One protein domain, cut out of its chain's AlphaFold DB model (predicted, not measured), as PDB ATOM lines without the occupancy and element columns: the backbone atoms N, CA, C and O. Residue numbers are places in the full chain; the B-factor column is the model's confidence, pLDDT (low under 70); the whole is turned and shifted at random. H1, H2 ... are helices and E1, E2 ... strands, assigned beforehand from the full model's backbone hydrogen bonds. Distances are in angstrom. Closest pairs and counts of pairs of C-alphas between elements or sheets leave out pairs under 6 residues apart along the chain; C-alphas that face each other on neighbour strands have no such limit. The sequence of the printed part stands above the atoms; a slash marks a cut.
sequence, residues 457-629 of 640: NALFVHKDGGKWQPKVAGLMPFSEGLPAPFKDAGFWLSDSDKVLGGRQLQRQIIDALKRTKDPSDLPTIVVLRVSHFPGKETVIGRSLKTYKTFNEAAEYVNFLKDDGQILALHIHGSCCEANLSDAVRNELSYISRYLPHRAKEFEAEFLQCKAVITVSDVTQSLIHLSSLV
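AT A GLANCE: This is residues 457 to 629 of the 640 residues of an uncharacterized protein of Idiomarina zobellii (UniProt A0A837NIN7). A strongly twisted sheet of six strands, curled like part of a barrel, wraps round helix H4, while H5 and H8 pack on its other face near one end of the domain. At the far end the helical hairpin of H6 and H7 makes an arm. The printed part has 173 residues with eight named helices and six named strands, in the order E1 E2 H1 H2 H3 H4 E3 E4 H5 E5 H6 H7 E6 H8, class mixed. The sheet, E2 E1 E6 E5 E3 E4, is antiparallel. The whole is only just compact, close to loose, with a radius of gyration of the C-alphas of 18.4 A, and elongated, spanning 60 by 39 by 28 A.

HOW THE PARTS SIT: E1, residues 457 to 464, and E2, residues 467 to 475, form a hairpin; N 460 and O 472 are 2.8 A apart. H1, residues 484 to 487, only grazes the sheet with residues 484 to 486. H2, residues 489 to 494, is on the sheet; its closest C-alphas to E2 are Leu 493 and Ala 473, 7.2 A. H3, residues 496 to 499, at the sheet's level, touches H2 only at the corner, C-alphas 492 and 499 being closest at 6.5 A. The sheet curls round H4, residues 503 to 514, whose Ile 510 C-alpha is 6.9 A from that of Trp 468. E3, residues 524 to 533, and E4, residues 536 to 543, form a hairpin, with N 529 and O 540 at 2.8 A. H5, residues 550 to 562, is 10.1 A in height over the sheet, over E3 and E5, residues 566 to 575. E4, H5 and E5 make a split strand-helix-strand unit, E3 between its strands, with a right-handed crossover. E3 and E5 are antiparallel neighbours, with N 528 and O 567 within hydrogen-bond range at 2.7 A. H6, residues 582 to 594, is not on the sheet; its residues 588 to 592 alone touch H7, residues 596 to 606, at a shallow tilt of 35.0 degrees, only just short of steep, opposite ways, C-alphas 592 and 599 being closest at 5.3 A. H7 only grazes the sheet. E6, residues 609 to 617, pairs with E1, N 459 and O 613 at 2.8 A, and E5, N 614 and O 572 at 2.7 A. H8, residues 619 to 627, stands up from the sheet over E5 and touches H5 at a steep tilt of 66 degrees, opposite ways, closest C-alphas 554 and 626, 4.5 A. H2, H4, H5, H7 and H8 have every O i to N i+4 pair within hydrogen-bond range, H6 8 of 9; H1 and H3 are too short for one.

IN THESE COORDINATES: E1 begins at C-alpha 457, (58.669, -28.098, -46.867), and H8 ends at C-alpha 627, (45.074, -30.432, -69.452). E5 is 28.9 A long, E3 28.0 A and H6 19.3 A.

THE WHOLE: The C-alphas of Arg 593 and Val 629, the two farthest apart, are 61.9 A apart. The printed part has no cut, and no link is long. The mean pLDDT of the printed part is 85.4; residues 516 to 522, 532 to 537 and 563 to 564 are under 70.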
ATOM      1  N   ASN A 457      57.423 -27.696 -47.518       94.44
ATOM      2  CA  ASN A 457      58.669 -28.098 -46.867       94.44
ATOM      3  C   ASN A 457      59.734 -27.010 -47.059       94.44
ATOM      4  O   ASN A 457      59.590 -26.124 -47.907       94.44
ATOM      5  N   ALA A 458      60.839 -27.104 -46.323       95.56
ATOM      6  CA  ALA A 458      61.999 -26.241 -46.503       95.56
ATOM      7  C   ALA A 458      63.317 -27.011 -46.483       95.56
ATOM      8  O   ALA A 458      63.462 -28.013 -45.791       95.56
ATOM      9  N   LEU A 459      64.300 -26.492 -47.213       96.50
ATOM     10  CA  LEU A 459      65.695 -26.901 -47.174       96.50
ATOM     11  C   LEU A 459      66.547 -25.707 -46.742       96.50
ATOM     12  O   LEU A 459      66.485 -24.633 -47.343       96.50
ATOM     13  N   PHE A 460      67.366 -25.905 -45.719       96.88
ATOM     14  CA  PHE A 460      68.237 -24.879 -45.157       96.88
ATOM     15  C   PHE A 460      69.651 -25.067 -45.688       96.88
ATOM     16  O   PHE A 460      70.289 -26.106 -45.487       96.88
ATOM     17  N   VAL A 461      70.123 -24.058 -46.414       95.69
ATOM     18  CA  VAL A 461      71.390 -24.077 -47.140       95.69
ATOM     19  C   VAL A 461      72.475 -23.496 -46.252       95.69
ATOM     20  O   VAL A 461      72.475 -22.306 -45.936       95.69
ATOM     21  N   HIS A 462      73.424 -24.340 -45.865       95.50
ATOM     22  CA  HIS A 462      74.546 -23.946 -45.029       95.50
ATOM     23  C   HIS A 462      75.785 -23.675 -45.874       95.50
ATOM     24  O   HIS A 462      76.035 -24.341 -46.885       95.50
ATOM     25  N   LYS A 463      76.595 -22.720 -45.420       94.44
ATOM     26  CA  LYS A 463      77.944 -22.493 -45.921       94.44
ATOM     27  C   LYS A 463      78.922 -23.388 -45.162       94.44
ATOM     28  O   LYS A 463      79.168 -23.186 -43.980       94.44
ATOM     29  N   ASP A 464      79.498 -24.355 -45.860       86.12
ATOM     30  CA  ASP A 464      80.543 -25.231 -45.339       86.12
ATOM     31  C   ASP A 464      81.847 -24.961 -46.100       86.12
ATOM     32  O   ASP A 464      81.987 -25.272 -47.292       86.12
ATOM     33  N   GLY A 465      82.758 -24.235 -45.451       84.94
ATOM     34  CA  GLY A 465      83.901 -23.615 -46.115       84.94
ATOM     35  C   GLY A 465      83.460 -22.682 -47.255       84.94
ATOM     36  O   GLY A 465      82.819 -21.652 -47.030       84.94
ATOM     37  N   GLY A 466      83.816 -23.030 -48.496       81.88
ATOM     38  CA  GLY A 466      83.443 -22.278 -49.704       81.88
ATOM     39  C   GLY A 466      82.159 -22.753 -50.398       81.88
ATOM     40  O   GLY A 466      81.688 -22.097 -51.328       81.88
ATOM     41  N   LYS A 467      81.585 -23.890 -49.986       90.25
ATOM     42  CA  LYS A 467      80.433 -24.506 -50.658       90.25
ATOM     43  C   LYS A 467      79.142 -24.195 -49.909       90.25
ATOM     44  O   LYS A 467      79.126 -24.119 -48.689       90.25
ATOM     45  N   TRP A 468      78.068 -23.988 -50.663       93.69
ATOM     46  CA  TRP A 468      76.714 -23.863 -50.123       93.69
ATOM     47  C   TRP A 468      75.979 -25.149 -50.459       93.69
ATOM     48  O   TRP A 468      76.007 -25.559 -51.621       93.69
ATOM     49  N   GLN A 469      75.365 -25.780 -49.465       93.12
ATOM     50  CA  GLN A 469      74.613 -27.020 -49.647       93.12
ATOM     51  C   GLN A 469      73.496 -27.141 -48.605       93.12
ATOM     52  O   GLN A 469      73.692 -26.699 -47.468       93.12
ATOM     53  N   PRO A 470      72.336 -27.715 -48.962       94.81
ATOM     54  CA  PRO A 470      71.326 -28.093 -47.985       94.81
ATOM     55  C   PRO A 470      71.917 -29.016 -46.914       94.81
ATOM     56  O   PRO A 470      72.644 -29.952 -47.244       94.81
ATOM     57  N   LYS A 471      71.624 -28.735 -45.641       93.88
ATOM     58  CA  LYS A 471      72.010 -29.588 -44.501       93.88
ATOM     59  C   LYS A 471      70.838 -29.969 -43.608       93.88
ATOM     60  O   LYS A 471      70.854 -31.049 -43.027       93.88
ATOM     61  N   VAL A 472      69.820 -29.111 -43.533       95.56
ATOM     62  CA  VAL A 472      68.624 -29.346 -42.719       95.56
ATOM     63  C   VAL A 472      67.377 -29.293 -43.598       95.56
ATOM     64  O   VAL A 472      67.281 -28.443 -44.483       95.56
ATOM     65  N   ALA A 473      66.418 -30.178 -43.342       95.88
ATOM     66  CA  ALA A 473      65.092 -30.193 -43.942       95.88
ATOM     67  C   ALA A 473      64.007 -29.897 -42.888       95.88
ATOM     68  O   ALA A 473      63.925 -30.560 -41.854       95.88
ATOM     69  N   GLY A 474      63.160 -28.907 -43.156       95.50
ATOM     70  CA  GLY A 474      61.909 -28.678 -42.436       95.50
ATOM     71  C   GLY A 474      60.781 -29.413 -43.150       95.50
ATOM     72  O   GLY A 474      60.518 -29.143 -44.321       95.50
ATOM     73  N   LEU A 475      60.140 -30.353 -42.462       93.69
ATOM     74  CA  LEU A 475      59.096 -31.208 -43.019       93.69
ATOM     75  C   LEU A 475      57.718 -30.775 -42.525       93.69
ATOM     76  O   LEU A 475      57.550 -30.421 -41.358       93.69
ATOM     77  N   MET A 476      56.718 -30.847 -43.395       91.31
ATOM     78  CA  MET A 476      55.326 -30.604 -43.033       91.31
ATOM     79  C   MET A 476      54.798 -31.631 -42.011       91.31
ATOM     80  O   MET A 476      55.278 -32.767 -41.961       91.31
ATOM     81  N   PRO A 477      53.805 -31.254 -41.185       90.44
ATOM     82  CA  PRO A 477      53.360 -32.072 -40.055       90.44
ATOM     83  C   PRO A 477      52.416 -33.227 -40.421       90.44
ATOM     84  O   PRO A 477      52.161 -34.091 -39.580       90.44
ATOM     85  N   PHE A 478      51.903 -33.272 -41.650       88.81
ATOM     86  CA  PHE A 478      51.039 -34.341 -42.153       88.81
ATOM     87  C   PHE A 478      51.316 -34.595 -43.635       88.81
ATOM     88  O   PHE A 478      51.841 -33.730 -44.330       88.81
ATOM     89  N   SER A 479      50.958 -35.785 -44.123       88.44
ATOM     90  CA  SER A 479      51.249 -36.203 -45.498       88.44
ATOM     91  C   SER A 479      50.021 -36.591 -46.327       88.44
ATOM     92  O   SER A 479      50.143 -36.921 -47.509       88.44
ATOM     93  N   GLU A 480      48.821 -36.562 -45.746       90.94
ATOM     94  CA  GLU A 480      47.606 -36.876 -46.498       90.94
ATOM     95  C   GLU A 480      47.271 -35.765 -47.502       90.94
ATOM     96  O   GLU A 480      47.463 -34.579 -47.239       90.94
ATOM     97  N   GLY A 481      46.806 -36.166 -48.686       87.00
ATOM     98  CA  GLY A 481      46.583 -35.272 -49.828       87.00
ATOM     99  C   GLY A 481      47.819 -34.994 -50.698       87.00
ATOM    100  O   GLY A 481      47.681 -34.339 -51.724       87.00
ATOM    101  N   LEU A 482      49.006 -35.497 -50.339       88.25
ATOM    102  CA  LEU A 482      50.214 -35.384 -51.169       88.25
ATOM    103  C   LEU A 482      50.383 -36.532 -52.186       88.25
ATOM    104  O   LEU A 482      49.943 -37.657 -51.918       88.25
ATOM    105  N   PRO A 483      51.147 -36.315 -53.276       86.00
ATOM    106  CA  PRO A 483      51.680 -37.384 -54.121       86.00
ATOM    107  C   PRO A 483      52.576 -38.357 -53.339       86.00
ATOM    108  O   PRO A 483      53.307 -37.945 -52.438       86.00
ATOM    109  N   ALA A 484      52.571 -39.643 -53.708       82.44
ATOM    110  CA  ALA A 484      53.263 -40.701 -52.961       82.44
ATOM    111  C   ALA A 484      54.761 -40.432 -52.685       82.44
ATOM    112  O   ALA A 484      55.145 -40.559 -51.522       82.44
ATOM    113  N   PRO A 485      55.592 -39.975 -53.650       75.88
ATOM    114  CA  PRO A 485      56.997 -39.654 -53.368       75.88
ATOM    115  C   PRO A 485      57.174 -38.532 -52.333       75.88
ATOM    116  O   PRO A 485      58.120 -38.540 -51.557       75.88
ATOM    117  N   PHE A 486      56.239 -37.576 -52.269       77.12
ATOM    118  CA  PHE A 486      56.298 -36.460 -51.321       77.12
ATOM    119  C   PHE A 486      55.905 -36.894 -49.896       77.12
ATOM    120  O   PHE A 486      56.294 -36.230 -48.937       77.12
ATOM    121  N   LYS A 487      55.158 -38.004 -49.750       80.25
ATOM    122  CA  LYS A 487      54.761 -38.565 -48.445       80.25
ATOM    123  C   LYS A 487      55.916 -39.235 -47.703       80.25
ATOM    124  O   LYS A 487      55.857 -39.334 -46.477       80.25
ATOM    125  N   ASP A 488      56.920 -39.727 -48.425       78.00
ATOM    126  CA  ASP A 488      58.050 -40.428 -47.828       78.00
ATOM    127  C   ASP A 488      59.099 -39.430 -47.326       78.00
ATOM    128  O   ASP A 488      59.759 -38.747 -48.107       78.00
ATOM    129  N   ALA A 489      59.301 -39.369 -46.009       79.25
ATOM    130  CA  ALA A 489      60.387 -38.581 -45.434       79.25
ATOM    131  C   ALA A 489      61.758 -39.042 -45.965       79.25
ATOM    132  O   ALA A 489      62.644 -38.215 -46.152       79.25
ATOM    133  N   GLY A 490      61.925 -40.330 -46.282       78.81
ATOM    134  CA  GLY A 490      63.138 -40.869 -46.895       78.81
ATOM    135  C   GLY A 490      63.503 -40.177 -48.211       78.81
ATOM    136  O   GLY A 490      64.681 -39.895 -48.432       78.81
ATOM    137  N   PHE A 491      62.516 -39.808 -49.034       79.94
ATOM    138  CA  PHE A 491      62.736 -39.045 -50.266       79.94
ATOM    139  C   PHE A 491      63.444 -37.715 -49.979       79.94
ATOM    140  O   PHE A 491      64.503 -37.441 -50.546       79.94
ATOM    141  N   TRP A 492      62.913 -36.941 -49.027       82.62
ATOM    142  CA  TRP A 492      63.452 -35.640 -48.611       82.62
ATOM    143  C   TRP A 492      64.813 -35.730 -47.953       82.62
ATOM    144  O   TRP A 492      65.646 -34.844 -48.126       82.62
ATOM    145  N   LEU A 493      65.009 -36.778 -47.161       84.19
ATOM    146  CA  LEU A 493      66.206 -36.920 -46.358       84.19
ATOM    147  C   LEU A 493      67.343 -37.548 -47.153       84.19
ATOM    148  O   LEU A 493      68.474 -37.243 -46.828       84.19
ATOM    149  N   SER A 494      67.091 -38.369 -48.178       76.06
ATOM    150  CA  SER A 494      68.134 -39.171 -48.844       76.06
ATOM    151  C   SER A 494      69.196 -38.371 -49.612       76.06
ATOM    152  O   SER A 494      70.381 -38.690 -49.503       76.06
ATOM    153  N   ASP A 495      68.782 -37.373 -50.397       79.69
ATOM    154  CA  ASP A 495      69.664 -36.407 -51.060       79.69
ATOM    155  C   ASP A 495      68.852 -35.164 -51.452       79.69
ATOM    156  O   ASP A 495      67.780 -35.260 -52.057       79.69
ATOM    157  N   SER A 496      69.378 -33.982 -51.136       84.81
ATOM    158  CA  SER A 496      68.767 -32.720 -51.552       84.81
ATOM    159  C   SER A 496      68.672 -32.570 -53.072       84.81
ATOM    160  O   SER A 496      67.766 -31.892 -53.561       84.81
ATOM    161  N   ASP A 497      69.577 -33.211 -53.824       86.31
ATOM    162  CA  ASP A 497      69.609 -33.073 -55.275       86.31
ATOM    163  C   ASP A 497      68.379 -33.708 -55.928       86.31
ATOM    164  O   ASP A 497      67.818 -33.111 -56.841       86.31
ATOM    165  N   LYS A 498      67.870 -34.827 -55.406       84.19
ATOM    166  CA  LYS A 498      66.627 -35.457 -55.867       84.19
ATOM    167  C   LYS A 498      65.445 -34.496 -55.789       84.19
ATOM    168  O   LYS A 498      64.724 -34.329 -56.768       84.19
ATOM    169  N   VAL A 499      65.285 -33.823 -54.651       86.25
ATOM    170  CA  VAL A 499      64.196 -32.861 -54.422       86.25
ATOM    171  C   VAL A 499      64.343 -31.642 -55.333       86.25
ATOM    172  O   VAL A 499      63.361 -31.135 -55.868       86.25
ATOM    173  N   LEU A 500      65.571 -31.171 -55.548       89.25
ATOM    174  CA  LEU A 500      65.854 -29.976 -56.346       89.25
ATOM    175  C   LEU A 500      66.034 -30.264 -57.848       89.25
ATOM    176  O   LEU A 500      66.469 -29.383 -58.589       89.25
ATOM    177  N   GLY A 501      65.682 -31.468 -58.315       86.38
ATOM    178  CA  GLY A 501      65.680 -31.842 -59.733       86.38
ATOM    179  C   GLY A 501      67.032 -32.228 -60.332       86.38
ATOM    180  O   GLY A 501      67.228 -32.145 -61.543       86.38
ATOM    181  N   GLY A 502      67.954 -32.678 -59.492       86.94
ATOM    182  CA  GLY A 502      69.287 -33.172 -59.813       86.94
ATOM    183  C   GLY A 502      70.395 -32.165 -59.499       86.94
ATOM    184  O   GLY A 502      70.169 -30.965 -59.334       86.94
ATOM    185  N   ARG A 503      71.647 -32.647 -59.469       87.62
ATOM    186  CA  ARG A 503      72.834 -31.851 -59.084       87.62
ATOM    187  C   ARG A 503      73.001 -30.563 -59.880       87.62
ATOM    188  O   ARG A 503      73.422 -29.546 -59.333       87.62
ATOM    189  N   GLN A 504      72.703 -30.612 -61.177       86.75
ATOM    190  CA  GLN A 504      72.819 -29.453 -62.057       86.75
ATOM    191  C   GLN A 504      71.818 -28.362 -61.667       86.75
ATOM    192  O   GLN A 504      72.211 -27.204 -61.530       86.75
ATOM    193  N   LEU A 505      70.552 -28.727 -61.456       87.00
ATOM    194  CA  LEU A 505      69.502 -27.770 -61.129       87.00
ATOM    195  C   LEU A 505      69.661 -27.234 -59.703       87.00
ATOM    196  O   LEU A 505      69.593 -26.025 -59.502       87.00
ATOM    197  N   GLN A 506      70.023 -28.090 -58.742       91.06
ATOM    198  CA  GLN A 506      70.424 -27.647 -57.405       91.06
ATOM    199  C   GLN A 506      71.555 -26.617 -57.467       91.06
ATOM    200  O   GLN A 506      71.485 -25.579 -56.811       91.06
ATOM    201  N   ARG A 507      72.600 -26.873 -58.264       89.69
ATOM    202  CA  ARG A 507      73.708 -25.926 -58.423       89.69
ATOM    203  C   ARG A 507      73.231 -24.597 -59.004       89.69
ATOM    204  O   ARG A 507      73.638 -23.560 -58.496       89.69
ATOM    205  N   GLN A 508      72.357 -24.616 -60.010       88.00
ATOM    206  CA  GLN A 508      71.771 -23.397 -60.579       88.00
ATOM    207  C   GLN A 508      70.957 -22.613 -59.542       88.00
ATOM    208  O   GLN A 508      71.133 -21.402 -59.432       88.00
ATOM    209  N   ILE A 509      70.127 -23.294 -58.746       89.12
ATOM    210  CA  ILE A 509      69.336 -22.692 -57.662       89.12
ATOM    211  C   ILE A 509      70.261 -22.058 -56.613       89.12
ATOM    212  O   ILE A 509      70.084 -20.899 -56.245       89.12
ATOM    213  N   ILE A 510      71.289 -22.780 -56.163       90.94
ATOM    214  CA  ILE A 510      72.250 -22.290 -55.163       90.94
ATOM    215  C   ILE A 510      73.092 -21.128 -55.706       90.94
ATOM    216  O   ILE A 510      73.335 -20.158 -54.990       90.94
ATOM    217  N   ASP A 511      73.542 -21.198 -56.957       88.69
ATOM    218  CA  ASP A 511      74.305 -20.116 -57.581       88.69
ATOM    219  C   ASP A 511      73.428 -18.874 -57.808       88.69
ATOM    220  O   ASP A 511      73.925 -17.757 -57.667       88.69
ATOM    221  N   ALA A 512      72.128 -19.044 -58.082       86.12
ATOM    222  CA  ALA A 512      71.167 -17.944 -58.128       86.12
ATOM    223  C   ALA A 512      70.984 -17.289 -56.749       86.12
ATOM    224  O   ALA A 512      71.020 -16.065 -56.654       86.12
ATOM    225  N   LEU A 513      70.874 -18.085 -55.677       88.19
ATOM    226  CA  LEU A 513      70.794 -17.576 -54.302       88.19
ATOM    227  C   LEU A 513      72.029 -16.757 -53.916       88.19
ATOM    228  O   LEU A 513      71.899 -15.683 -53.349       88.19
ATOM    229  N   LYS A 514      73.238 -17.195 -54.276       87.44
ATOM    230  CA  LYS A 514      74.469 -16.452 -53.947       87.44
ATOM    231  C   LYS A 514      74.566 -15.073 -54.606       87.44
ATOM    232  O   LYS A 514      75.346 -14.243 -54.143       87.44
ATOM    233  N   ARG A 515      73.853 -14.846 -55.712       80.69
ATOM    234  CA  ARG A 515      73.949 -13.621 -56.525       80.69
ATOM    235  C   ARG A 515      72.960 -12.531 -56.108       80.69
ATOM    236  O   ARG A 515      73.005 -11.453 -56.693       80.69
ATOM    237  N   THR A 516      72.086 -12.770 -55.128       63.06
ATOM    238  CA  THR A 516      70.997 -11.842 -54.789       63.06
ATOM    239  C   THR A 516      71.494 -10.541 -54.147       63.06
ATOM    240  O   THR A 516      71.557 -10.413 -52.927       63.06
ATOM    241  N   LYS A 517      71.804  -9.558 -55.002       52.38
ATOM    242  CA  LYS A 517      71.436  -8.140 -54.827       52.38
ATOM    243  C   LYS A 517      70.544  -7.608 -55.972       52.38
ATOM    244  O   LYS A 517      70.087  -6.481 -55.876       52.38
ATOM    245  N   ASP A 518      70.266  -8.415 -56.999       44.31
ATOM    246  CA  ASP A 518      69.299  -8.164 -58.085       44.31
ATOM    247  C   ASP A 518      68.830  -9.529 -58.656       44.31
ATOM    248  O   ASP A 518      69.443 -10.550 -58.316       44.31
ATOM    249  N   PRO A 519      67.717  -9.608 -59.415       43.19
ATOM    250  CA  PRO A 519      66.733 -10.686 -59.322       43.19
ATOM    251  C   PRO A 519      67.311 -12.068 -59.619       43.19
ATOM    252  O   PRO A 519      67.749 -12.373 -60.728       43.19
ATOM    253  N   SER A 520      67.236 -12.945 -58.622       48.06
ATOM    254  CA  SER A 520      67.273 -14.376 -58.869       48.06
ATOM    255  C   SER A 520      66.027 -14.786 -59.659       48.06
ATOM    256  O   SER A 520      64.928 -14.271 -59.463       48.06
ATOM    257  N   ASP A 521      66.185 -15.779 -60.530       57.62
ATOM    258  CA  ASP A 521      65.106 -16.457 -61.253       57.62
ATOM    259  C   ASP A 521      64.258 -17.364 -60.323       57.62
ATOM    260  O   ASP A 521      63.745 -18.404 -60.737       57.62
ATOM    261  N   LEU A 522      64.101 -17.004 -59.050       68.06
ATOM    262  CA  LEU A 522      63.291 -17.729 -58.077       68.06
ATOM    263  C   LEU A 522      62.150 -16.806 -57.631       68.06
ATOM    264  O   LEU A 522      62.403 -15.686 -57.201       68.06
ATOM    265  N   PRO A 523      60.883 -17.230 -57.752       72.38
ATOM    266  CA  PRO A 523      60.441 -18.620 -57.821       72.38
ATOM    267  C   PRO A 523      60.525 -19.289 -59.208       72.38
ATOM    268  O   PRO A 523      60.434 -18.635 -60.250       72.38
ATOM    269  N   THR A 524      60.652 -20.618 -59.204       86.25
ATOM    270  CA  THR A 524      60.560 -21.482 -60.392       86.25
ATOM    271  C   THR A 524      59.760 -22.744 -60.084       86.25
ATOM    272  O   THR A 524      59.706 -23.182 -58.938       86.25
ATOM    273  N   ILE A 525      59.153 -23.351 -61.101       88.19
ATOM    274  CA  ILE A 525      58.533 -24.674 -60.975       88.19
ATOM    275  C   ILE A 525      59.466 -25.703 -61.601       88.19
ATOM    276  O   ILE A 525      59.935 -25.523 -62.724       88.19
ATOM    277  N   VAL A 526      59.723 -26.780 -60.870       88.81
ATOM    278  CA  VAL A 526      60.522 -27.920 -61.306       88.81
ATOM    279  C   VAL A 526      59.614 -29.132 -61.428       88.81
ATOM    280  O   VAL A 526      58.939 -29.508 -60.476       88.81
ATOM    281  N   VAL A 527      59.610 -29.748 -62.605       86.00
ATOM    282  CA  VAL A 527      58.903 -30.998 -62.876       86.00
ATOM    283  C   VAL A 527      59.897 -32.140 -62.765       86.00
ATOM    284  O   VAL A 527      60.927 -32.146 -63.439       86.00
ATOM    285  N   LEU A 528      59.590 -33.090 -61.896       85.56
ATOM    286  CA  LEU A 528      60.384 -34.268 -61.608       85.56
ATOM    287  C   LEU A 528      59.721 -35.490 -62.234       85.56
ATOM    288  O   LEU A 528      58.542 -35.755 -61.997       85.56
ATOM    289  N   ARG A 529      60.509 -36.261 -62.984       83.50
ATOM    290  CA  ARG A 529      60.201 -37.653 -63.298       83.50
ATOM    291  C   ARG A 529      60.821 -38.536 -62.223       83.50
ATOM    292  O   ARG A 529      62.046 -38.546 -62.092       83.50
ATOM    293  N   VAL A 530      59.992 -39.264 -61.480       78.06
ATOM    294  CA  VAL A 530      60.429 -40.167 -60.404       78.06
ATOM    295  C   VAL A 530      60.259 -41.613 -60.850       78.06
ATOM    296  O   VAL A 530      59.144 -42.126 -60.936       78.06
ATOM    297  N   SER A 531      61.372 -42.287 -61.123       75.81
ATOM    298  CA  SER A 531      61.372 -43.697 -61.513       75.81
ATOM    299  C   SER A 531      61.894 -44.570 -60.375       75.81
ATOM    300  O   SER A 531      62.977 -44.341 -59.831       75.81
ATOM    301  N   HIS A 532      61.108 -45.585 -60.025       68.62
ATOM    302  CA  HIS A 532      61.395 -46.510 -58.935       68.62
ATOM    303  C   HIS A 532      61.992 -47.792 -59.520       68.62
ATOM    304  O   HIS A 532      61.278 -48.572 -60.150       68.62
ATOM    305  N   PHE A 533      63.290 -48.021 -59.314       57.97
ATOM    306  CA  PHE A 533      63.930 -49.305 -59.605       57.97
ATOM    307  C   PHE A 533      64.272 -50.029 -58.292       57.97
ATOM    308  O   PHE A 533      64.571 -49.370 -57.290       57.97
ATOM    309  N   PRO A 534      64.258 -51.377 -58.257       43.12
ATOM    310  CA  PRO A 534      64.663 -52.135 -57.075       43.12
ATOM    311  C   PRO A 534      66.066 -51.718 -56.609       43.12
ATOM    312  O   PRO A 534      67.044 -51.868 -57.338       43.12
ATOM    313  N   GLY A 535      66.157 -51.145 -55.407       51.75
ATOM    314  CA  GLY A 535      67.413 -50.667 -54.817       51.75
ATOM    315  C   GLY A 535      67.929 -49.314 -55.328       51.75
ATOM    316  O   GLY A 535      68.962 -48.857 -54.839       51.75
ATOM    317  N   LYS A 536      67.249 -48.644 -56.274       60.62
ATOM    318  CA  LYS A 536      67.643 -47.310 -56.753       60.62
ATOM    319  C   LYS A 536      66.457 -46.501 -57.279       60.62
ATOM    320  O   LYS A 536      65.845 -46.834 -58.285       60.62
ATOM    321  N   GLU A 537      66.192 -45.373 -56.645       65.44
ATOM    322  CA  GLU A 537      65.283 -44.357 -57.173       65.44
ATOM    323  C   GLU A 537      66.070 -43.374 -58.050       65.44
ATOM    324  O   GLU A 537      67.138 -42.898 -57.648       65.44
ATOM    325  N   THR A 538      65.565 -43.068 -59.245       73.94
ATOM    326  CA  THR A 538      66.156 -42.048 -60.120       73.94
ATOM    327  C   THR A 538      65.188 -40.897 -60.314       73.94
ATOM    328  O   THR A 538      64.053 -41.108 -60.742       73.94
ATOM    329  N   VAL A 539      65.668 -39.682 -60.052       79.44
ATOM    330  CA  VAL A 539      64.909 -38.450 -60.262       79.44
ATOM    331  C   VAL A 539      65.562 -37.638 -61.370       79.44
ATOM    332  O   VAL A 539      66.755 -37.342 -61.311       79.44
ATOM    333  N   ILE A 540      64.774 -37.272 -62.378       82.88
ATOM    334  CA  ILE A 540      65.191 -36.354 -63.441       82.88
ATOM    335  C   ILE A 540      64.308 -35.118 -63.349       82.88
ATOM    336  O   ILE A 540      63.098 -35.213 -63.545       82.88
ATOM    337  N   GLY A 541      64.907 -33.967 -63.044       87.06
ATOM    338  CA  GLY A 541      64.190 -32.702 -62.953       87.06
ATOM    339  C   GLY A 541      64.388 -31.801 -64.164       87.06
ATOM    340  O   GLY A 541      65.474 -31.729 -64.739       87.06
ATOM    341  N   ARG A 542      63.334 -31.068 -64.527       88.75
ATOM    342  CA  ARG A 542      63.376 -29.975 -65.503       88.75
ATOM    343  C   ARG A 542      62.649 -28.755 -64.954       88.75
ATOM    344  O   ARG A 542      61.547 -28.864 -64.430       88.75
ATOM    345  N   SER A 543      63.264 -27.586 -65.082       89.81
ATOM    346  CA  SER A 543      62.624 -26.317 -64.724       89.81
ATOM    347  C   SER A 543      61.655 -25.893 -65.828       89.81
ATOM    348  O   SER A 543      62.043 -25.880 -66.991       89.81
ATOM    349  N   LEU A 544      60.431 -25.472 -65.497       88.75
ATOM    350  CA  LEU A 544      59.488 -24.948 -66.498       88.75
ATOM    351  C   LEU A 544      60.031 -23.704 -67.222       88.75
ATOM    352  O   LEU A 544      59.616 -23.419 -68.340       88.75
ATOM    353  N   LYS A 545      60.999 -22.991 -66.631       84.31
ATOM    354  CA  LYS A 545      61.669 -21.847 -67.268       84.31
ATOM    355  C   LYS A 545      62.524 -22.214 -68.481       84.31
ATOM    356  O   LYS A 545      62.917 -21.319 -69.220       84.31
ATOM    357  N   THR A 546      62.846 -23.493 -68.690       86.38
ATOM    358  CA  THR A 546      63.603 -23.912 -69.882       86.38
ATOM    359  C   THR A 546      62.752 -23.923 -71.149       86.38
ATOM    360  O   THR A 546      63.307 -24.008 -72.239       86.38
ATOM    361  N   TYR A 547      61.426 -23.870 -71.013       86.50
ATOM    362  CA  TYR A 547      60.482 -23.858 -72.128       86.50
ATOM    363  C   TYR A 547      60.160 -22.426 -72.541       86.50
ATOM    364  O   TYR A 547      60.084 -21.530 -71.696       86.50
ATOM    365  N   LYS A 548      59.946 -22.206 -73.840       83.00
ATOM    366  CA  LYS A 548      59.608 -20.873 -74.355       83.00
ATOM    367  C   LYS A 548      58.145 -20.543 -74.093       83.00
ATOM    368  O   LYS A 548      57.822 -19.418 -73.724       83.00
ATOM    369  N   THR A 549      57.272 -21.531 -74.274       84.38
ATOM    370  CA  THR A 549      55.818 -21.395 -74.146       84.38
ATOM    371  C   THR A 549      55.281 -22.311 -73.049       84.38
ATOM    372  O   THR A 549      55.880 -23.340 -72.722       84.38
ATOM    373  N   PHE A 550      54.113 -21.976 -72.491       85.31
ATOM    374  CA  PHE A 550      53.411 -22.903 -71.599       85.31
ATOM    375  C   PHE A 550      52.939 -24.156 -72.341       85.31
ATOM    376  O   PHE A 550      52.888 -25.217 -71.734       85.31
ATOM    377  N   ASN A 551      52.643 -24.063 -73.641       84.56
ATOM    378  CA  ASN A 551      52.195 -25.209 -74.431       84.56
ATOM    379  C   ASN A 551      53.277 -26.291 -74.525       84.56
ATOM    380  O   ASN A 551      52.990 -27.443 -74.216       84.56
ATOM    381  N   GLU A 552      54.521 -25.917 -74.848       84.94
ATOM    382  CA  GLU A 552      55.660 -26.851 -74.868       84.94
ATOM    383  C   GLU A 552      55.857 -27.520 -73.497       84.94
ATOM    384  O   GLU A 552      56.092 -28.725 -73.385       84.94
ATOM    385  N   ALA A 553      55.742 -26.731 -72.427       88.44
ATOM    386  CA  ALA A 553      55.881 -27.232 -71.067       88.44
ATOM    387  C   ALA A 553      54.726 -28.182 -70.688       88.44
ATOM    388  O   ALA A 553      54.945 -29.205 -70.039       88.44
ATOM    389  N   ALA A 554      53.500 -27.868 -71.117       88.69
ATOM    390  CA  ALA A 554      52.306 -28.666 -70.878       88.69
ATOM    391  C   ALA A 554      52.337 -30.009 -71.614       88.69
ATOM    392  O   ALA A 554      51.919 -31.010 -71.038       88.69
ATOM    393  N   GLU A 555      52.871 -30.066 -72.837       86.81
ATOM    394  CA  GLU A 555      53.086 -31.328 -73.556       86.81
ATOM    395  C   GLU A 555      53.992 -32.276 -72.763       86.81
ATOM    396  O   GLU A 555      53.663 -33.449 -72.586       86.81
ATOM    397  N   TYR A 556      55.090 -31.757 -72.202       86.75
ATOM    398  CA  TYR A 556      55.981 -32.547 -71.353       86.75
ATOM    399  C   TYR A 556      55.304 -33.022 -70.058       86.75
ATOM    400  O   TYR A 556      55.461 -34.177 -69.665       86.75
ATOM    401  N   VAL A 557      54.531 -32.152 -69.400       88.81
ATOM    402  CA  VAL A 557      53.763 -32.509 -68.195       88.81
ATOM    403  C   VAL A 557      52.740 -33.603 -68.502       88.81
ATOM    404  O   VAL A 557      52.660 -34.579 -67.758       88.81
ATOM    405  N   ASN A 558      51.989 -33.471 -69.596       87.94
ATOM    406  CA  ASN A 558      50.993 -34.457 -70.013       87.94
ATOM    407  C   ASN A 558      51.652 -35.807 -70.340       87.94
ATOM    408  O   ASN A 558      51.177 -36.833 -69.867       87.94
ATOM    409  N   PHE A 559      52.796 -35.803 -71.033       84.62
ATOM    410  CA  PHE A 559      53.586 -37.012 -71.283       84.62
ATOM    411  C   PHE A 559      53.985 -37.735 -69.984       84.62
ATOM    412  O   PHE A 559      53.798 -38.941 -69.858       84.62
ATOM    413  N   LEU A 560      54.494 -37.009 -68.981       84.50
ATOM    414  CA  LEU A 560      54.884 -37.617 -67.700       84.50
ATOM    415  C   LEU A 560      53.696 -38.072 -66.845       84.50
ATOM    416  O   LEU A 560      53.831 -39.008 -66.053       84.50
ATOM    417  N   LYS A 561      52.556 -37.383 -66.961       84.25
ATOM    418  CA  LYS A 561      51.315 -37.745 -66.274       84.25
ATOM    419  C   LYS A 561      50.820 -39.112 -66.742       84.25
ATOM    420  O   LYS A 561      50.464 -39.927 -65.892       84.25
ATOM    421  N   ASP A 562      50.836 -39.362 -68.050       78.56
ATOM    422  CA  ASP A 562      50.409 -40.638 -68.635       78.56
ATOM    423  C   ASP A 562      51.318 -41.803 -68.181       78.56
ATOM    424  O   ASP A 562      50.836 -42.911 -67.953       78.56
ATOM    425  N   ASP A 563      52.603 -41.526 -67.926       69.94
ATOM    426  CA  ASP A 563      53.577 -42.472 -67.355       69.94
ATOM    427  C   ASP A 563      53.416 -42.699 -65.829       69.94
ATOM    428  O   ASP A 563      54.085 -43.565 -65.259       69.94
ATOM    429  N   GLY A 564      52.576 -41.921 -65.132       69.69
ATOM    430  CA  GLY A 564      52.327 -42.044 -63.686       69.69
ATOM    431  C   GLY A 564      53.505 -41.658 -62.776       69.69
ATOM    432  O   GLY A 564      53.507 -41.992 -61.593       69.69
ATOM    433  N   GLN A 565      54.517 -40.964 -63.307       72.25
ATOM    434  CA  GLN A 565      55.794 -40.694 -62.628       72.25
ATOM    435  C   GLN A 565      56.082 -39.200 -62.432       72.25
ATOM    436  O   GLN A 565      57.244 -38.796 -62.418       72.25
ATOM    437  N   ILE A 566      55.052 -38.364 -62.302       86.44
ATOM    438  CA  ILE A 566      55.212 -36.909 -62.205       86.44
ATOM    439  C   ILE A 566      55.119 -36.394 -60.765       86.44
ATOM    440  O   ILE A 566      54.198 -36.725 -60.021       86.44
ATOM    441  N   LEU A 567      56.049 -35.511 -60.405       89.62
ATOM    442  CA  LEU A 567      55.962 -34.646 -59.232       89.62
ATOM    443  C   LEU A 567      56.339 -33.222 -59.651       89.62
ATOM    444  O   LEU A 567      57.398 -33.019 -60.238       89.62
ATOM    445  N   ALA A 568      55.493 -32.230 -59.375       92.81
ATOM    446  CA  ALA A 568      55.782 -30.833 -59.695       92.81
ATOM    447  C   ALA A 568      55.958 -30.006 -58.425       92.81
ATOM    448  O   ALA A 568      55.085 -29.964 -57.558       92.81
ATOM    449  N   LEU A 569      57.099 -29.331 -58.339       93.31
ATOM    450  CA  LEU A 569      57.541 -28.604 -57.161       93.31
ATOM    451  C   LEU A 569      57.701 -27.126 -57.480       93.31
ATOM    452  O   LEU A 569      58.480 -26.748 -58.352       93.31
ATOM    453  N   HIS A 570      57.000 -26.280 -56.741       93.62
ATOM    454  CA  HIS A 570      57.233 -24.851 -56.736       93.62
ATOM    455  C   HIS A 570      58.342 -24.527 -55.734       93.62
ATOM    456  O   HIS A 570      58.196 -24.719 -54.524       93.62
ATOM    457  N   ILE A 571      59.470 -24.062 -56.268       91.81
ATOM    458  CA  ILE A 571      60.681 -23.755 -55.521       91.81
ATOM    459  C   ILE A 571      60.813 -22.243 -55.408       91.81
ATOM    460  O   ILE A 571      60.939 -21.529 -56.407       91.81
ATOM    461  N   HIS A 572      60.842 -21.768 -54.171       90.00
ATOM    462  CA  HIS A 572      61.170 -20.392 -53.830       90.00
ATOM    463  C   HIS A 572      62.386 -20.393 -52.914       90.00
ATOM    464  O   HIS A 572      62.518 -21.275 -52.071       90.00
ATOM    465  N   GLY A 573      63.281 -19.422 -53.051       88.88
ATOM    466  CA  GLY A 573      64.442 -19.349 -52.181       88.88
ATOM    467  C   GLY A 573      64.866 -17.917 -51.928       88.88
ATOM    468  O   GLY A 573      64.827 -17.090 -52.836       88.88
ATOM    469  N   SER A 574      65.294 -17.661 -50.698       87.88
ATOM    470  CA  SER A 574      65.791 -16.363 -50.259       87.88
ATOM    471  C   SER A 574      67.075 -16.539 -49.455       87.88
ATOM    472  O   SER A 574      67.245 -17.541 -48.750       87.88
ATOM    473  N   CYS A 575      67.983 -15.569 -49.563       89.62
ATOM    474  CA  CYS A 575      69.100 -15.475 -48.631       89.62
ATOM    475  C   CYS A 575      68.580 -15.106 -47.241       89.62
ATOM    476  O   CYS A 575      67.603 -14.374 -47.101       89.62
ATOM    477  N   CYS A 576      69.250 -15.606 -46.212       88.44
ATOM    478  CA  CYS A 576      68.914 -15.303 -44.831       88.44
ATOM    479  C   CYS A 576      70.168 -14.961 -44.033       88.44
ATOM    480  O   CYS A 576      71.237 -15.551 -44.224       88.44
ATOM    481  N   GLU A 577      70.008 -14.052 -43.081       89.06
ATOM    482  CA  GLU A 577      70.993 -13.814 -42.037       89.06
ATOM    483  C   GLU A 577      70.584 -14.615 -40.807       89.06
ATOM    484  O   GLU A 577      69.668 -14.251 -40.075       89.06
ATOM    485  N   ALA A 578      71.234 -15.763 -40.615       93.19
ATOM    486  CA  ALA A 578      70.934 -16.618 -39.483       93.19
ATOM    487  C   ALA A 578      71.331 -15.939 -38.170       93.19
ATOM    488  O   ALA A 578      72.512 -15.706 -37.913       93.19
ATOM    489  N   ASN A 579      70.336 -15.658 -37.335       92.75
ATOM    490  CA  ASN A 579      70.519 -15.217 -35.961       92.75
ATOM    491  C   ASN A 579      69.414 -15.814 -35.085       92.75
ATOM    492  O   ASN A 579      68.265 -15.924 -35.509       92.75
ATOM    493  N   LEU A 580      69.771 -16.233 -33.873       92.19
ATOM    494  CA  LEU A 580      68.804 -16.747 -32.910       92.19
ATOM    495  C   LEU A 580      68.102 -15.575 -32.219       92.19
ATOM    496  O   LEU A 580      68.749 -14.597 -31.832       92.19
ATOM    497  N   SER A 581      66.789 -15.692 -32.020       90.25
ATOM    498  CA  SER A 581      66.053 -14.756 -31.171       90.25
ATOM    499  C   SER A 581      66.513 -14.869 -29.715       90.25
ATOM    500  O   SER A 581      67.082 -15.884 -29.298       90.25
ATOM    501  N   ASP A 582      66.234 -13.845 -28.910       90.75
ATOM    502  CA  ASP A 582      66.567 -13.865 -27.483       90.75
ATOM    503  C   ASP A 582      65.846 -14.997 -26.744       90.75
ATOM    504  O   ASP A 582      66.438 -15.655 -25.888       90.75
ATOM    505  N   ALA A 583      64.598 -15.290 -27.116       87.62
ATOM    506  CA  ALA A 583      63.847 -16.397 -26.539       87.62
ATOM    507  C   ALA A 583      64.504 -17.755 -26.844       87.62
ATOM    508  O   ALA A 583      64.680 -18.572 -25.936       87.62
ATOM    509  N   VAL A 584      64.933 -17.984 -28.090       91.00
ATOM    510  CA  VAL A 584      65.623 -19.225 -28.472       91.00
ATOM    511  C   VAL A 584      67.016 -19.305 -27.837       91.00
ATOM    512  O   VAL A 584      67.413 -20.371 -27.363       91.00
ATOM    513  N   ARG A 585      67.743 -18.185 -27.734       92.38
ATOM    514  CA  ARG A 585      69.046 -18.122 -27.053       92.38
ATOM    515  C   ARG A 585      68.922 -18.428 -25.559       92.38
ATOM    516  O   ARG A 585      69.760 -19.143 -25.010       92.38
ATOM    517  N   ASN A 586      67.859 -17.957 -24.909       89.94
ATOM    518  CA  ASN A 586      67.569 -18.281 -23.513       89.94
ATOM    519  C   ASN A 586      67.326 -19.785 -23.319       89.94
ATOM    520  O   ASN A 586      67.902 -20.378 -22.404       89.94
ATOM    521  N   GLU A 587      66.564 -20.439 -24.202       88.81
ATOM    522  CA  GLU A 587      66.401 -21.901 -24.169       88.81
ATOM    523  C   GLU A 587      67.723 -22.641 -24.432       88.81
ATOM    524  O   GLU A 587      68.057 -23.600 -23.731       88.81
ATOM    525  N   LEU A 588      68.530 -22.164 -25.384       91.62
ATOM    526  CA  LEU A 588      69.848 -22.729 -25.667       91.62
ATOM    527  C   LEU A 588      70.808 -22.587 -24.473       91.62
ATOM    528  O   LEU A 588      71.619 -23.480 -24.217       91.62
ATOM    529  N   SER A 589      70.688 -21.514 -23.683       89.12
ATOM    530  CA  SER A 589      71.492 -21.312 -22.471       89.12
ATOM    531  C   SER A 589      71.240 -22.396 -21.416       89.12
ATOM    532  O   SER A 589      72.181 -22.861 -20.770       89.12
ATOM    533  N   TYR A 590      69.993 -22.865 -21.290       86.50
ATOM    534  CA  TYR A 590      69.649 -23.988 -20.422       86.50
ATOM    535  C   TYR A 590      70.346 -25.268 -20.892       86.50
ATOM    536  O   TYR A 590      70.976 -25.959 -20.093       86.50
ATOM    537  N   ILE A 591      70.316 -25.542 -22.200       86.56
ATOM    538  CA  ILE A 591      70.991 -26.697 -22.811       86.56
ATOM    539  C   ILE A 591      72.504 -26.629 -22.569       86.56
ATOM    540  O   ILE A 591      73.119 -27.633 -22.202       86.56
ATOM    541  N   SER A 592      73.094 -25.439 -22.703       87.62
ATOM    542  CA  SER A 592      74.527 -25.197 -22.510       87.62
ATOM    543  C   SER A 592      75.014 -25.560 -21.100       87.62
ATOM    544  O   SER A 592      76.137 -26.032 -20.949       87.62
ATOM    545  N   ARG A 593      74.163 -25.458 -20.066       85.44
ATOM    546  CA  ARG A 593      74.511 -25.889 -18.695       85.44
ATOM    547  C   ARG A 593      74.762 -27.397 -18.583       85.44
ATOM    548  O   ARG A 593      75.554 -27.816 -17.744       85.44
ATOM    549  N   TYR A 594      74.107 -28.206 -19.417       80.69
ATOM    550  CA  TYR A 594      74.180 -29.672 -19.365       80.69
ATOM    551  C   TYR A 594      75.067 -30.268 -20.471       80.69
ATOM    552  O   TYR A 594      75.831 -31.202 -20.204       80.69
ATOM    553  N   LEU A 595      75.000 -29.735 -21.699       81.94
ATOM    554  CA  LEU A 595      75.816 -30.147 -22.853       81.94
ATOM    555  C   LEU A 595      76.403 -28.924 -23.595       81.94
ATOM    556  O   LEU A 595      75.973 -28.618 -24.712       81.94
ATOM    557  N   PRO A 596      77.430 -28.255 -23.029       84.00
ATOM    558  CA  PRO A 596      78.018 -27.045 -23.614       84.00
ATOM    559  C   PRO A 596      78.506 -27.241 -25.055       84.00
ATOM    560  O   PRO A 596      78.305 -26.385 -25.912       84.00
ATOM    561  N   HIS A 597      79.130 -28.392 -25.334       85.62
ATOM    562  CA  HIS A 597      79.673 -28.700 -26.657       85.62
ATOM    563  C   HIS A 597      78.581 -28.778 -27.729       85.62
ATOM    564  O   HIS A 597      78.734 -28.142 -28.763       85.62
ATOM    565  N   ARG A 598      77.462 -29.470 -27.459       81.75
ATOM    566  CA  ARG A 598      76.342 -29.580 -28.410       81.75
ATOM    567  C   ARG A 598      75.619 -28.256 -28.620       81.75
ATOM    568  O   ARG A 598      75.234 -27.952 -29.740       81.75
ATOM    569  N   ALA A 599      75.439 -27.470 -27.558       88.06
ATOM    570  CA  ALA A 599      74.825 -26.150 -27.678       88.06
ATOM    571  C   ALA A 599      75.664 -25.232 -28.585       88.06
ATOM    572  O   ALA A 599      75.130 -24.617 -29.504       88.06
ATOM    573  N   LYS A 600      76.988 -25.208 -28.367       90.25
ATOM    574  CA  LYS A 600      77.931 -24.433 -29.184       90.25
ATOM    575  C   LYS A 600      78.027 -24.946 -30.622       90.25
ATOM    576  O   LYS A 600      78.142 -24.145 -31.540       90.25
ATOM    577  N   GLU A 601      78.010 -26.263 -30.810       91.25
ATOM    578  CA  GLU A 601      78.007 -26.899 -32.130       91.25
ATOM    579  C   GLU A 601      76.760 -26.506 -32.928       91.25
ATOM    580  O   GLU A 601      76.899 -25.997 -34.036       91.25
ATOM    581  N   PHE A 602      75.570 -26.636 -32.330       93.00
ATOM    582  CA  PHE A 602      74.319 -26.213 -32.955       93.00
ATOM    583  C   PHE A 602      74.329 -24.723 -33.306       93.00
ATOM    584  O   PHE A 602      73.987 -24.363 -34.426       93.00
ATOM    585  N   GLU A 603      74.733 -23.848 -32.381       94.50
ATOM    586  CA  GLU A 603      74.783 -22.407 -32.649       94.50
ATOM    587  C   GLU A 603      75.745 -22.084 -33.798       94.50
ATOM    588  O   GLU A 603      75.391 -21.352 -34.723       94.50
ATOM    589  N   ALA A 604      76.945 -22.672 -33.782       93.25
ATOM    590  CA  ALA A 604      77.927 -22.489 -34.842       93.25
ATOM    591  C   ALA A 604      77.403 -22.978 -36.198       93.25
ATOM    592  O   ALA A 604      77.618 -22.304 -37.205       93.25
ATOM    593  N   GLU A 605      76.710 -24.119 -36.224       93.50
ATOM    594  CA  GLU A 605      76.094 -24.671 -37.426       93.50
ATOM    595  C   GLU A 605      74.940 -23.794 -37.930       93.50
ATOM    596  O   GLU A 605      74.897 -23.454 -39.113       93.50
ATOM    597  N   PHE A 606      74.042 -23.374 -37.039       96.44
ATOM    598  CA  PHE A 606      72.896 -22.528 -37.358       96.44
ATOM    599  C   PHE A 606      73.338 -21.207 -37.996       96.44
ATOM    600  O   PHE A 606      72.810 -20.815 -39.035       96.44
ATOM    601  N   LEU A 607      74.379 -20.563 -37.454       95.69
ATOM    602  CA  LEU A 607      74.966 -19.335 -38.011       95.69
ATOM    603  C   LEU A 607      75.550 -19.521 -39.426       95.69
ATOM    604  O   LEU A 607      75.732 -18.542 -40.167       95.69
ATOM    605  N   GLN A 608      75.849 -20.760 -39.837       96.19
ATOM    606  CA  GLN A 608      76.252 -21.059 -41.213       96.19
ATOM    607  C   GLN A 608      75.080 -21.147 -42.188       96.19
ATOM    608  O   GLN A 608      75.340 -21.182 -43.391       96.19
ATOM    609  N   CYS A 609      73.823 -21.142 -41.743       96.62
ATOM    610  CA  CYS A 609      72.678 -21.073 -42.645       96.62
ATOM    611  C   CYS A 609      72.664 -19.720 -43.375       96.62
ATOM    612  O   CYS A 609      72.640 -18.660 -42.749       96.62
ATOM    613  N   LYS A 610      72.738 -19.753 -44.711       95.00
ATOM    614  CA  LYS A 610      72.812 -18.557 -45.573       95.00
ATOM    615  C   LYS A 610      71.619 -18.387 -46.497       95.00
ATOM    616  O   LYS A 610      71.442 -17.310 -47.057       95.00
ATOM    617  N   ALA A 611      70.820 -19.430 -46.677       94.25
ATOM    618  CA  ALA A 611      69.600 -19.354 -47.459       94.25
ATOM    619  C   ALA A 611      68.589 -20.403 -47.010       94.25
ATOM    620  O   ALA A 611      68.952 -21.464 -46.497       94.25
ATOM    621  N   VAL A 612      67.322 -20.115 -47.281       94.81
ATOM    622  CA  VAL A 612      66.217 -21.055 -47.125       94.81
ATOM    623  C   VAL A 612      65.575 -21.263 -48.487       94.81
ATOM    624  O   VAL A 612      65.269 -20.299 -49.189       94.81
ATOM    625  N   ILE A 613      65.371 -22.522 -48.857       94.81
ATOM    626  CA  ILE A 613      64.636 -22.929 -50.051       94.81
ATOM    627  C   ILE A 613      63.316 -23.532 -49.585       94.81
ATOM    628  O   ILE A 613      63.307 -24.600 -48.984       94.81
ATOM    629  N   THR A 614      62.200 -22.871 -49.865       94.12
ATOM    630  CA  THR A 614      60.868 -23.452 -49.682       94.12
ATOM    631  C   THR A 614      60.517 -24.312 -50.891       94.12
ATOM    632  O   THR A 614      60.679 -23.885 -52.036       94.12
ATOM    633  N   VAL A 615      59.982 -25.500 -50.628       93.88
ATOM    634  CA  VAL A 615      59.527 -26.452 -51.637       93.88
ATOM    635  C   VAL A 615      58.053 -26.762 -51.395       93.88
ATOM    636  O   VAL A 615      57.686 -27.361 -50.384       93.88
ATOM    637  N   SER A 616      57.200 -26.340 -52.324       92.62
ATOM    638  CA  SER A 616      55.752 -26.567 -52.264       92.62
ATOM    639  C   SER A 616      55.344 -27.531 -53.368       92.62
ATOM    640  O   SER A 616      55.736 -27.352 -54.518       92.62
ATOM    641  N   ASP A 617      54.570 -28.560 -53.039       92.69
ATOM    642  CA  ASP A 617      53.912 -29.382 -54.055       92.69
ATOM    643  C   ASP A 617      52.855 -28.544 -54.790       92.69
ATOM    644  O   ASP A 617      52.046 -27.893 -54.125       92.69
ATOM    645  N   VAL A 618      52.886 -28.597 -56.127       94.12
ATOM    646  CA  VAL A 618      51.928 -27.976 -57.064       94.12
ATOM    647  C   VAL A 618      51.492 -28.958 -58.168       94.12
ATOM    648  O   VAL A 618      51.064 -28.560 -59.255       94.12
ATOM    649  N   THR A 619      51.647 -30.262 -57.922       93.31
ATOM    650  CA  THR A 619      51.470 -31.327 -58.923       93.31
ATOM    651  C   THR A 619      50.072 -31.327 -59.525       93.31
ATOM    652  O   THR A 619      49.942 -31.314 -60.751       93.31
ATOM    653  N   GLN A 620      49.024 -31.279 -58.695       91.81
ATOM    654  CA  GLN A 620      47.652 -31.322 -59.196       91.81
ATOM    655  C   GLN A 620      47.310 -30.069 -60.007       91.81
ATOM    656  O   GLN A 620      46.703 -30.166 -61.074       91.81
ATOM    657  N   SER A 621      47.739 -28.896 -59.534       93.31
ATOM    658  CA  SER A 621      47.541 -27.625 -60.233       93.31
ATOM    659  C   SER A 621      48.202 -27.628 -61.603       93.31
ATOM    660  O   SER A 621      47.569 -27.241 -62.586       93.31
ATOM    661  N   LEU A 622      49.450 -28.103 -61.691       93.12
ATOM    662  CA  LEU A 622      50.160 -28.165 -62.963       93.12
ATOM    663  C   LEU A 622      49.495 -29.158 -63.924       93.12
ATOM    664  O   LEU A 622      49.293 -28.817 -65.084       93.12
ATOM    665  N   ILE A 623      49.071 -30.330 -63.441       91.50
ATOM    666  CA  ILE A 623      48.312 -31.308 -64.236       91.50
ATOM    667  C   ILE A 623      47.009 -30.703 -64.780       91.50
ATOM    668  O   ILE A 623      46.698 -30.865 -65.961       91.50
ATOM    669  N   HIS A 624      46.241 -30.001 -63.942       90.38
ATOM    670  CA  HIS A 624      44.996 -29.358 -64.363       90.38
ATOM    671  C   HIS A 624      45.247 -28.267 -65.407       90.38
ATOM    672  O   HIS A 624      44.568 -28.236 -66.431       90.38
ATOM    673  N   LEU A 625      46.252 -27.415 -65.198       89.81
ATOM    674  CA  LEU A 625      46.626 -26.381 -66.163       89.81
ATOM    675  C   LEU A 625      47.085 -26.982 -67.496       89.81
ATOM    676  O   LEU A 625      46.657 -26.521 -68.551       89.81
ATOM    677  N   SER A 626      47.918 -28.022 -67.466       89.50
ATOM    678  CA  SER A 626      48.416 -28.681 -68.678       89.50
ATOM    679  C   SER A 626      47.319 -29.413 -69.451       89.50
ATOM    680  O   SER A 626      47.414 -29.516 -70.672       89.50
ATOM    681  N   SER A 627      46.242 -29.840 -68.785       87.81
ATOM    682  CA  SER A 627      45.074 -30.432 -69.452       87.81
ATOM    683  C   SER A 627      44.262 -29.434 -70.290       87.81
ATOM    684  O   SER A 627      43.516 -29.851 -71.173       87.81
ATOM    685  N   LEU A 628      44.421 -28.124 -70.053       83.25
ATOM    686  CA  LEU A 628      43.769 -27.081 -70.853       83.25
ATOM    687  C   LEU A 628      44.405 -26.911 -72.243       83.25
ATOM    688  O   LEU A 628      43.794 -26.316 -73.132       83.25
ATOM    689  N   VAL A 629      45.636 -27.395 -72.435       81.06
ATOM    690  CA  VAL A 629      46.319 -27.368 -73.729       81.06
ATOM    691  C   VAL A 629      45.853 -28.591 -74.520       81.06
ATOM    692  O   VAL A 629      46.141 -29.724 -74.139       81.06
TER     693      VAL A 629